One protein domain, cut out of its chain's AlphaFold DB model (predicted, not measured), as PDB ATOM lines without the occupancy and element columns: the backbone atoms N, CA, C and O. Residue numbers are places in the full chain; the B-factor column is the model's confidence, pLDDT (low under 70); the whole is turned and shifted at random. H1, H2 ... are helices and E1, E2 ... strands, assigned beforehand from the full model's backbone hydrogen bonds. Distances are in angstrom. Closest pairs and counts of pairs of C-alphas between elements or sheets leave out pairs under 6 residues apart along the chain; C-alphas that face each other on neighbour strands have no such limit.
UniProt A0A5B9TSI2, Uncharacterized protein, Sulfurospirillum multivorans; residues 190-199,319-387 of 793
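What this domain is: This is residues 190 to 199 and 319 to 387 of the 793 residues of an uncharacterized protein of Sulfurospirillum multivorans (UniProt A0A5B9TSI2). There is little regular structure: a loop-rich body has short H1 near its middle, the antiparallel hairpin E1-E2 along one side, and H2 and H3 at opposite ends. The 79 printed residues hold H1, H2, E1, E2, H3, E3 in order, a mixed class with only 31 residues in named elements. The whole is compact, with a radius of gyration of the C-alphas of 11.9 A and spans of 33 by 31 by 21 A.

Where its parts are: H1 is residues 323 to 326, beginning at C-alpha (14.392, 30.442, -47.106). H2 is 333 to 339, 10.1 A; E1 is 345 to 349, 13.0 A; E2 is 355 to 359, 13.6 A; H3 is 376 to 382, 10.2 A. E3 is 384 to 386, ending at (8.948, 28.101, -32.979).

How they stand to each other: Residues 190 to 191 pair antiparallel with 384 to 385 of E3. The closest C-alphas of H1 and E2, Gln 326 and Leu 358, are 5.9 A apart. In the hairpin, N 346 and O 358 are 2.8 A apart, within hydrogen-bond range. H2 and H3 are apart; each has 2 of 3 O i to N i+4 pairs within range, and H1 is too short for one.

The domain as a whole: Residues 200 to 318 are not printed, with 9.5 A between C-alphas 199 and 319. The link E2 to H3 is long. Residues 199, 333 to 339, 341 to 343 and 360 to 363 have pLDDT under 70.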
ATOM      1  N   GLU A 190       6.399  32.145 -35.310       81.56
ATOM      2  CA  GLU A 190       6.322  33.137 -36.381       81.56
ATOM      3  C   GLU A 190       6.219  32.427 -37.728       81.56
ATOM      4  O   GLU A 190       6.923  31.448 -37.996       81.56
ATOM      5  N   GLN A 191       5.262  32.875 -38.540       82.00
ATOM      6  CA  GLN A 191       5.039  32.334 -39.869       82.00
ATOM      7  C   GLN A 191       6.039  32.970 -40.829       82.00
ATOM      8  O   GLN A 191       5.956  34.160 -41.121       82.00
ATOM      9  N   GLU A 192       6.940  32.155 -41.357       83.75
ATOM     10  CA  GLU A 192       7.894  32.574 -42.372       83.75
ATOM     11  C   GLU A 192       7.277  32.406 -43.769       83.75
ATOM     12  O   GLU A 192       6.376  31.582 -43.990       83.75
ATOM     13  N   THR A 193       7.741  33.206 -44.731       82.19
ATOM     14  CA  THR A 193       7.212  33.179 -46.101       82.19
ATOM     15  C   THR A 193       7.916  32.132 -46.949       82.19
ATOM     16  O   THR A 193       9.133  32.206 -47.151       82.19
ATOM     17  N   CYS A 194       7.150  31.214 -47.535       88.38
ATOM     18  CA  CYS A 194       7.668  30.369 -48.598       88.38
ATOM     19  C   CYS A 194       7.830  31.137 -49.911       88.38
ATOM     20  O   CYS A 194       7.033  32.007 -50.255       88.38
ATOM     21  N   VAL A 195       8.865  30.782 -50.667       88.31
ATOM     22  CA  VAL A 195       9.205  31.422 -51.940       88.31
ATOM     23  C   VAL A 195       9.213  30.373 -53.044       88.31
ATOM     24  O   VAL A 195       9.784  29.295 -52.876       88.31
ATOM     25  N   SER A 196       8.590  30.688 -54.182       87.31
ATOM     26  CA  SER A 196       8.729  29.885 -55.402       87.31
ATOM     27  C   SER A 196      10.140  30.058 -55.959       87.31
ATOM     28  O   SER A 196      10.547  31.184 -56.228       87.31
ATOM     29  N   VAL A 197      10.867  28.956 -56.153       85.62
ATOM     30  CA  VAL A 197      12.251  28.944 -56.674       85.62
ATOM     31  C   VAL A 197      12.341  28.527 -58.138       85.62
ATOM     32  O   VAL A 197      13.351  28.001 -58.604       85.62
ATOM     33  N   GLN A 198      11.242  28.711 -58.861       82.62
ATOM     34  CA  GLN A 198      11.107  28.318 -60.252       82.62
ATOM     35  C   GLN A 198      10.288  29.364 -61.009       82.62
ATOM     36  O   GLN A 198       9.172  29.692 -60.606       82.62
ATOM     37  N   ASP A 199      10.849  29.859 -62.117       69.12
ATOM     38  CA  ASP A 199      10.230  30.891 -62.962       69.12
ATOM     39  C   ASP A 199       9.181  30.313 -63.937       69.12
ATOM     40  O   ASP A 199       8.238  30.999 -64.329       69.12
ATOM     41  N   LYS A 319       8.112  24.330 -57.243       87.56
ATOM     42  CA  LYS A 319       9.184  24.253 -56.259       87.56
ATOM     43  C   LYS A 319       9.095  25.448 -55.338       87.56
ATOM     44  O   LYS A 319       9.312  26.579 -55.761       87.56
ATOM     45  N   PHE A 320       8.774  25.175 -54.086       88.38
ATOM     46  CA  PHE A 320       8.736  26.144 -53.006       88.38
ATOM     47  C   PHE A 320       9.808  25.800 -51.983       88.38
ATOM     48  O   PHE A 320      10.045  24.625 -51.697       88.38
ATOM     49  N   ILE A 321      10.435  26.821 -51.419       89.75
ATOM     50  CA  ILE A 321      11.354  26.671 -50.291       89.75
ATOM     51  C   ILE A 321      10.906  27.570 -49.153       89.75
ATOM     52  O   ILE A 321      10.237  28.576 -49.389       89.75
ATOM     53  N   CYS A 322      11.331  27.230 -47.944       89.12
ATOM     54  CA  CYS A 322      11.310  28.115 -46.792       89.12
ATOM     55  C   CYS A 322      12.716  28.712 -46.606       89.12
ATOM     56  O   CYS A 322      13.557  28.042 -45.998       89.12
ATOM     57  N   PRO A 323      13.025  29.918 -47.127       85.94
ATOM     58  CA  PRO A 323      14.392  30.442 -47.106       85.94
ATOM     59  C   PRO A 323      14.969  30.531 -45.690       85.94
ATOM     60  O   PRO A 323      16.097  30.109 -45.471       85.94
ATOM     61  N   ALA A 324      14.160  30.966 -44.717       81.38
ATOM     62  CA  ALA A 324      14.564  31.112 -43.316       81.38
ATOM     63  C   ALA A 324      15.097  29.811 -42.681       81.38
ATOM     64  O   ALA A 324      15.936  29.858 -41.782       81.38
ATOM     65  N   LEU A 325      14.626  28.646 -43.144       80.19
ATOM     66  CA  LEU A 325      14.952  27.347 -42.545       80.19
ATOM     67  C   LEU A 325      15.790  26.437 -43.457       80.19
ATOM     68  O   LEU A 325      16.525  25.591 -42.941       80.19
ATOM     69  N   GLN A 326      15.681  26.580 -44.784       82.56
ATOM     70  CA  GLN A 326      16.299  25.681 -45.769       82.56
ATOM     71  C   GLN A 326      17.500  26.279 -46.513       82.56
ATOM     72  O   GLN A 326      18.281  25.499 -47.058       82.56
ATOM     73  N   ASP A 327      17.652  27.608 -46.560       85.12
ATOM     74  CA  ASP A 327      18.784  28.237 -47.249       85.12
ATOM     75  C   ASP A 327      20.070  28.090 -46.423       85.12
ATOM     76  O   ASP A 327      20.108  28.400 -45.228       85.12
ATOM     77  N   VAL A 328      21.123  27.575 -47.054       81.50
ATOM     78  CA  VAL A 328      22.425  27.316 -46.422       81.50
ATOM     79  C   VAL A 328      23.550  28.199 -46.957       81.50
ATOM     80  O   VAL A 328      24.681  28.065 -46.494       81.50
ATOM     81  N   LYS A 329      23.246  29.113 -47.886       78.81
ATOM     82  CA  LYS A 329      24.229  29.917 -48.624       78.81
ATOM     83  C   LYS A 329      25.212  30.697 -47.738       78.81
ATOM     84  O   LYS A 329      26.392  30.781 -48.063       78.81
ATOM     85  N   ASP A 330      24.738  31.233 -46.613       75.00
ATOM     86  CA  ASP A 330      25.528  32.096 -45.719       75.00
ATOM     87  C   ASP A 330      26.031  31.372 -44.451       75.00
ATOM     88  O   ASP A 330      26.512  32.003 -43.506       75.00
ATOM     89  N   LEU A 331      25.918  30.039 -44.383       73.38
ATOM     90  CA  LEU A 331      26.381  29.278 -43.222       73.38
ATOM     91  C   LEU A 331      27.904  29.083 -43.243       73.38
ATOM     92  O   LEU A 331      28.484  28.598 -44.211       73.38
ATOM     93  N   VAL A 332      28.551  29.384 -42.114       70.81
ATOM     94  CA  VAL A 332      29.967  29.056 -41.865       70.81
ATOM     95  C   VAL A 332      30.200  27.538 -41.905       70.81
ATOM     96  O   VAL A 332      29.324  26.760 -41.521       70.81
ATOM     97  N   GLN A 333      31.396  27.117 -42.334       61.72
ATOM     98  CA  GLN A 333      31.757  25.718 -42.635       61.72
ATOM     99  C   GLN A 333      31.354  24.700 -41.546       61.72
ATOM    100  O   GLN A 333      30.789  23.655 -41.870       61.72
ATOM    101  N   ASP A 334      31.552  25.026 -40.266       58.94
ATOM    102  CA  ASP A 334      31.201  24.143 -39.140       58.94
ATOM    103  C   ASP A 334      29.678  23.962 -38.971       58.94
ATOM    104  O   ASP A 334      29.193  22.897 -38.592       58.94
ATOM    105  N   SER A 335      28.895  24.993 -39.302       60.59
ATOM    106  CA  SER A 335      27.423  24.955 -39.262       60.59
ATOM    107  C   SER A 335      26.835  24.244 -40.483       60.59
ATOM    108  O   SER A 335      25.810  23.565 -40.376       60.59
ATOM    109  N   LEU A 336      27.507  24.355 -41.633       64.88
ATOM    110  CA  LEU A 336      27.159  23.634 -42.857       64.88
ATOM    111  C   LEU A 336      27.333  22.117 -42.673       64.88
ATOM    112  O   LEU A 336      26.457  21.349 -43.071       64.88
ATOM    113  N   GLY A 337      28.406  21.696 -41.990       57.59
ATOM    114  CA  GLY A 337      28.662  20.294 -41.645       57.59
ATOM    115  C   GLY A 337      27.552  19.660 -40.800       57.59
ATOM    116  O   GLY A 337      27.183  18.518 -41.050       57.59
ATOM    117  N   ASN A 338      26.950  20.413 -39.873       63.16
ATOM    118  CA  ASN A 338      25.849  19.934 -39.028       63.16
ATOM    119  C   ASN A 338      24.481  19.920 -39.732       63.16
ATOM    120  O   ASN A 338      23.649  19.063 -39.436       63.16
ATOM    121  N   LYS A 339      24.222  20.853 -40.658       65.06
ATOM    122  CA  LYS A 339      22.945  20.914 -41.398       65.06
ATOM    123  C   LYS A 339      22.925  20.075 -42.679       65.06
ATOM    124  O   LYS A 339      21.840  19.775 -43.172       65.06
ATOM    125  N   CYS A 340      24.085  19.692 -43.211       70.88
ATOM    126  CA  CYS A 340      24.211  18.936 -44.456       70.88
ATOM    127  C   CYS A 340      25.227  17.787 -44.338       70.88
ATOM    128  O   CYS A 340      26.160  17.681 -45.135       70.88
ATOM    129  N   LEU A 341      25.049  16.906 -43.344       59.91
ATOM    130  CA  LEU A 341      25.853  15.685 -43.206       59.91
ATOM    131  C   LEU A 341      25.611  14.755 -44.413       59.91
ATOM    132  O   LEU A 341      24.681  13.952 -44.414       59.91
ATOM    133  N   ASN A 342      26.484  14.836 -45.423       62.78
ATOM    134  CA  ASN A 342      26.525  13.995 -46.635       62.78
ATOM    135  C   ASN A 342      25.526  14.339 -47.765       62.78
ATOM    136  O   ASN A 342      25.310  13.516 -48.657       62.78
ATOM    137  N   GLY A 343      24.920  15.530 -47.765       62.09
ATOM    138  CA  GLY A 343      23.967  15.952 -48.801       62.09
ATOM    139  C   GLY A 343      24.591  16.646 -50.010       62.09
ATOM    140  O   GLY A 343      25.607  17.324 -49.895       62.09
ATOM    141  N   SER A 344      23.938  16.542 -51.169       71.69
ATOM    142  CA  SER A 344      24.236  17.411 -52.312       71.69
ATOM    143  C   SER A 344      23.583  18.783 -52.120       71.69
ATOM    144  O   SER A 344      22.387  18.868 -51.819       71.69
ATOM    145  N   ILE A 345      24.355  19.854 -52.318       80.50
ATOM    146  CA  ILE A 345      23.829  21.223 -52.347       80.50
ATOM    147  C   ILE A 345      23.271  21.494 -53.744       80.50
ATOM    148  O   ILE A 345      23.949  21.271 -54.747       80.50
ATOM    149  N   THR A 346      22.023  21.947 -53.806       83.06
ATOM    150  CA  THR A 346      21.362  22.368 -55.044       83.06
ATOM    151  C   THR A 346      21.175  23.877 -55.008       83.06
ATOM    152  O   THR A 346      20.558  24.400 -54.081       83.06
ATOM    153  N   THR A 347      21.699  24.574 -56.014       85.50
ATOM    154  CA  THR A 347      21.582  26.031 -56.129       85.50
ATOM    155  C   THR A 347      20.420  26.397 -57.044       85.50
ATOM    156  O   THR A 347      20.355  25.951 -58.190       85.50
ATOM    157  N   PHE A 348      19.525  27.253 -56.559       86.06
ATOM    158  CA  PHE A 348      18.429  27.827 -57.334       86.06
ATOM    159  C   PHE A 348      18.724  29.296 -57.605       86.06
ATOM    160  O   PHE A 348      18.930  30.062 -56.668       86.06
ATOM    161  N   THR A 349      18.742  29.688 -58.878       83.69
ATOM    162  CA  THR A 349      18.941  31.083 -59.296       83.69
ATOM    163  C   THR A 349      17.645  31.611 -59.887       83.69
ATOM    164  O   THR A 349      17.159  31.076 -60.879       83.69
ATOM    165  N   MET A 350      17.094  32.646 -59.264       82.25
ATOM    166  CA  MET A 350      15.869  33.312 -59.691       82.25
ATOM    167  C   MET A 350      16.143  34.299 -60.828       82.25
ATOM    168  O   MET A 350      17.219  34.895 -60.894       82.25
ATOM    169  N   SER A 351      15.129  34.571 -61.652       74.38
ATOM    170  CA  SER A 351      15.145  35.611 -62.695       74.38
ATOM    171  C   SER A 351      15.586  37.009 -62.223       74.38
ATOM    172  O   SER A 351      16.126  37.785 -63.009       74.38
ATOM    173  N   ASN A 352      15.415  37.332 -60.936       77.75
ATOM    174  CA  ASN A 352      15.865  38.588 -60.320       77.75
ATOM    175  C   ASN A 352      17.321  38.562 -59.801       77.75
ATOM    176  O   ASN A 352      17.738  39.493 -59.115       77.75
ATOM    177  N   GLY A 353      18.081  37.499 -60.079       76.88
ATOM    178  CA  GLY A 353      19.472  37.326 -59.653       76.88
ATOM    179  C   GLY A 353      19.661  36.837 -58.212       76.88
ATOM    180  O   GLY A 353      20.798  36.595 -57.809       76.88
ATOM    181  N   LYS A 354      18.590  36.659 -57.423       82.31
ATOM    182  CA  LYS A 354      18.699  36.035 -56.093       82.31
ATOM    183  C   LYS A 354      19.027  34.552 -56.230       82.31
ATOM    184  O   LYS A 354      18.408  33.847 -57.026       82.31
ATOM    185  N   THR A 355      19.966  34.080 -55.416       84.50
ATOM    186  CA  THR A 355      20.350  32.668 -55.352       84.50
ATOM    187  C   THR A 355      20.090  32.093 -53.968       84.50
ATOM    188  O   THR A 355      20.403  32.755 -52.979       84.50
ATOM    189  N   TYR A 356      19.548  30.877 -53.929       87.75
ATOM    190  CA  TYR A 356      19.330  30.074 -52.724       87.75
ATOM    191  C   TYR A 356      20.106  28.765 -52.841       87.75
ATOM    192  O   TYR A 356      20.138  28.166 -53.922       87.75
ATOM    193  N   GLU A 357      20.692  28.294 -51.746       86.62
ATOM    194  CA  GLU A 357      21.402  27.017 -51.697       86.62
ATOM    195  C   GLU A 357      20.692  26.077 -50.732       86.62
ATOM    196  O   GLU A 357      20.483  26.414 -49.573       86.62
ATOM    197  N   LEU A 358      20.289  24.895 -51.205       86.56
ATOM    198  CA  LEU A 358      19.559  23.921 -50.394       86.56
ATOM    199  C   LEU A 358      20.328  22.617 -50.275       86.56
ATOM    200  O   LEU A 358      20.787  22.055 -51.269       86.56
ATOM    201  N   CYS A 359      20.381  22.078 -49.060       79.38
ATOM    202  CA  CYS A 359      20.869  20.728 -48.832       79.38
ATOM    203  C   CYS A 359      19.756  19.695 -49.059       79.38
ATOM    204  O   CYS A 359      18.756  19.671 -48.340       79.38
ATOM    205  N   SER A 360      19.966  18.757 -49.985       69.31
ATOM    206  CA  SER A 360      18.996  17.694 -50.312       69.31
ATOM    207  C   SER A 360      18.739  16.676 -49.182       69.31
ATOM    208  O   SER A 360      17.817  15.854 -49.275       69.31
ATOM    209  N   THR A 361      19.545  16.721 -48.114       66.94
ATOM    210  CA  THR A 361      19.463  15.855 -46.919       66.94
ATOM    211  C   THR A 361      19.294  16.635 -45.611       66.94
ATOM    212  O   THR A 361      19.447  16.059 -44.537       66.94
ATOM    213  N   GLY A 362      18.973  17.933 -45.682       66.75
ATOM    214  CA  GLY A 362      18.765  18.759 -44.492       66.75
ATOM    215  C   GLY A 362      17.582  18.302 -43.625       66.75
ATOM    216  O   GLY A 362      16.719  17.542 -44.066       66.75
ATOM    217  N   SER A 363      17.532  18.800 -42.385       66.62
ATOM    218  CA  SER A 363      16.501  18.465 -41.385       66.62
ATOM    219  C   SER A 363      15.074  18.811 -41.824       66.62
ATOM    220  O   SER A 363      14.134  18.105 -41.463       66.62
ATOM    221  N   LEU A 364      14.906  19.867 -42.627       74.62
ATOM    222  CA  LEU A 364      13.644  20.229 -43.263       74.62
ATOM    223  C   LEU A 364      13.727  19.944 -44.767       74.62
ATOM    224  O   LEU A 364      14.332  20.708 -45.524       74.62
ATOM    225  N   LYS A 365      13.103  18.845 -45.198       77.06
ATOM    226  CA  LYS A 365      13.108  18.392 -46.591       77.06
ATOM    227  C   LYS A 365      11.694  18.370 -47.167       77.06
ATOM    228  O   LYS A 365      10.800  17.740 -46.606       77.06
ATOM    229  N   GLY A 366      11.513  19.027 -48.307       77.62
ATOM    230  CA  GLY A 366      10.298  18.930 -49.104       77.62
ATOM    231  C   GLY A 366      10.195  17.618 -49.884       77.62
ATOM    232  O   GLY A 366      11.084  16.769 -49.876       77.62
ATOM    233  N   ASN A 367       9.066  17.421 -50.552       74.81
ATOM    234  CA  ASN A 367       8.755  16.182 -51.260       74.81
ATOM    235  C   ASN A 367       9.410  16.068 -52.650       74.81
ATOM    236  O   ASN A 367       9.361  14.997 -53.251       74.81
ATOM    237  N   ASN A 368      10.042  17.123 -53.164       77.62
ATOM    238  CA  ASN A 368      10.837  17.046 -54.387       77.62
ATOM    239  C   ASN A 368      12.250  16.500 -54.102       77.62
ATOM    240  O   ASN A 368      12.773  16.586 -52.989       77.62
ATOM    241  N   GLN A 369      12.898  15.937 -55.126       71.94
ATOM    242  CA  GLN A 369      14.217  15.295 -55.004       71.94
ATOM    243  C   GLN A 369      15.319  16.256 -54.531       71.94
ATOM    244  O   GLN A 369      16.224  15.859 -53.799       71.94
ATOM    245  N   ASP A 370      15.214  17.518 -54.932       75.44
ATOM    246  CA  ASP A 370      16.113  18.612 -54.568       75.44
ATOM    247  C   ASP A 370      15.820  19.213 -53.178       75.44
ATOM    248  O   ASP A 370      16.488  20.153 -52.762       75.44
ATOM    249  N   GLY A 371      14.850  18.658 -52.441       78.69
ATOM    250  CA  GLY A 371      14.464  19.108 -51.102       78.69
ATOM    251  C   GLY A 371      13.434  20.239 -51.084       78.69
ATOM    252  O   GLY A 371      13.062  20.693 -50.000       78.69
ATOM    253  N   THR A 372      12.935  20.669 -52.246       87.44
ATOM    254  CA  THR A 372      11.870  21.681 -52.357       87.44
ATOM    255  C   THR A 372      10.475  21.074 -52.129       87.44
ATOM    256  O   THR A 372      10.269  19.864 -52.248       87.44
ATOM    257  N   PHE A 373       9.492  21.900 -51.780       87.31
ATOM    258  CA  PHE A 373       8.090  21.506 -51.642       87.31
ATOM    259  C   PHE A 373       7.336  21.718 -52.951       87.31
ATOM    260  O   PHE A 373       7.461  22.757 -53.594       87.31
ATOM    261  N   SER A 374       6.478  20.772 -53.313       81.25
ATOM    262  CA  SER A 374       5.668  20.858 -54.529       81.25
ATOM    263  C   SER A 374       4.433  21.756 -54.410       81.25
ATOM    264  O   SER A 374       3.732  21.993 -55.394       81.25
ATOM    265  N   ASN A 375       4.096  22.179 -53.191       82.62
ATOM    266  CA  ASN A 375       2.914  22.972 -52.878       82.62
ATOM    267  C   ASN A 375       3.263  24.035 -51.829       82.62
ATOM    268  O   ASN A 375       3.867  23.730 -50.801       82.62
ATOM    269  N   GLU A 376       2.835  25.266 -52.090       84.12
ATOM    270  CA  GLU A 376       2.977  26.411 -51.199       84.12
ATOM    271  C   GLU A 376       2.330  26.163 -49.834       84.12
ATOM    272  O   GLU A 376       2.937  26.457 -48.810       84.12
ATOM    273  N   SER A 377       1.148  25.537 -49.785       82.69
ATOM    274  CA  SER A 377       0.473  25.245 -48.515       82.69
ATOM    275  C   SER A 377       1.259  24.245 -47.665       82.69
ATOM    276  O   SER A 377       1.338  24.390 -46.449       82.69
ATOM    277  N   SER A 378       1.870  23.242 -48.304       83.25
ATOM    278  CA  SER A 378       2.725  22.258 -47.632       83.25
ATOM    279  C   SER A 378       4.020  22.889 -47.127       83.25
ATOM    280  O   SER A 378       4.487  22.514 -46.059       83.25
ATOM    281  N   CYS A 379       4.564  23.862 -47.862       87.38
ATOM    282  CA  CYS A 379       5.715  24.642 -47.426       87.38
ATOM    283  C   CYS A 379       5.357  25.549 -46.235       87.38
ATOM    284  O   CYS A 379       6.003  25.480 -45.194       87.38
ATOM    285  N   ASN A 380       4.280  26.335 -46.332       84.06
ATOM    286  CA  ASN A 380       3.855  27.256 -45.272       84.06
ATOM    287  C   ASN A 380       3.503  26.521 -43.968       84.06
ATOM    288  O   ASN A 380       3.759  27.037 -42.884       84.06
ATOM    289  N   ALA A 381       2.974  25.295 -44.049       81.12
ATOM    290  CA  ALA A 381       2.664  24.490 -42.867       81.12
ATOM    291  C   ALA A 381       3.894  24.197 -41.986       81.12
ATOM    292  O   ALA A 381       3.748  24.082 -40.771       81.12
ATOM    293  N   VAL A 382       5.083  24.098 -42.592       81.19
ATOM    294  CA  VAL A 382       6.345  23.764 -41.910       81.19
ATOM    295  C   VAL A 382       7.330  24.934 -41.835       81.19
ATOM    296  O   VAL A 382       8.303  24.861 -41.090       81.19
ATOM    297  N   CYS A 383       7.087  26.015 -42.580       86.12
ATOM    298  CA  CYS A 383       7.892  27.237 -42.577       86.12
ATOM    299  C   CYS A 383       7.536  28.109 -41.365       86.12
ATOM    300  O   CYS A 383       6.929  29.172 -41.487       86.12
ATOM    301  N   LYS A 384       7.837  27.589 -40.175       84.69
ATOM    302  CA  LYS A 384       7.504  28.205 -38.892       84.69
ATOM    303  C   LYS A 384       8.724  28.205 -37.988       84.69
ATOM    304  O   LYS A 384       9.343  27.160 -37.787       84.69
ATOM    305  N   THR A 385       9.027  29.358 -37.409       80.62
ATOM    306  CA  THR A 385      10.059  29.489 -36.379       80.62
ATOM    307  C   THR A 385       9.375  29.416 -35.018       80.62
ATOM    308  O   THR A 385       8.665  30.341 -34.629       80.62
ATOM    309  N   SER A 386       9.521  28.289 -34.318       78.62
ATOM    310  CA  SER A 386       8.948  28.101 -32.979       78.62
ATOM    311  C   SER A 386       9.745  28.866 -31.924       78.62
ATOM    312  O   SER A 386      10.976  28.835 -31.924       78.62
ATOM    313  N   TYR A 387       9.036  29.498 -30.992       83.69
ATOM    314  CA  TYR A 387       9.617  30.165 -29.830       83.69
ATOM    315  C   TYR A 387       9.274  29.405 -28.547       83.69
ATOM    316  O   TYR A 387       8.386  28.553 -28.524       83.69
TER     317      TYR A 387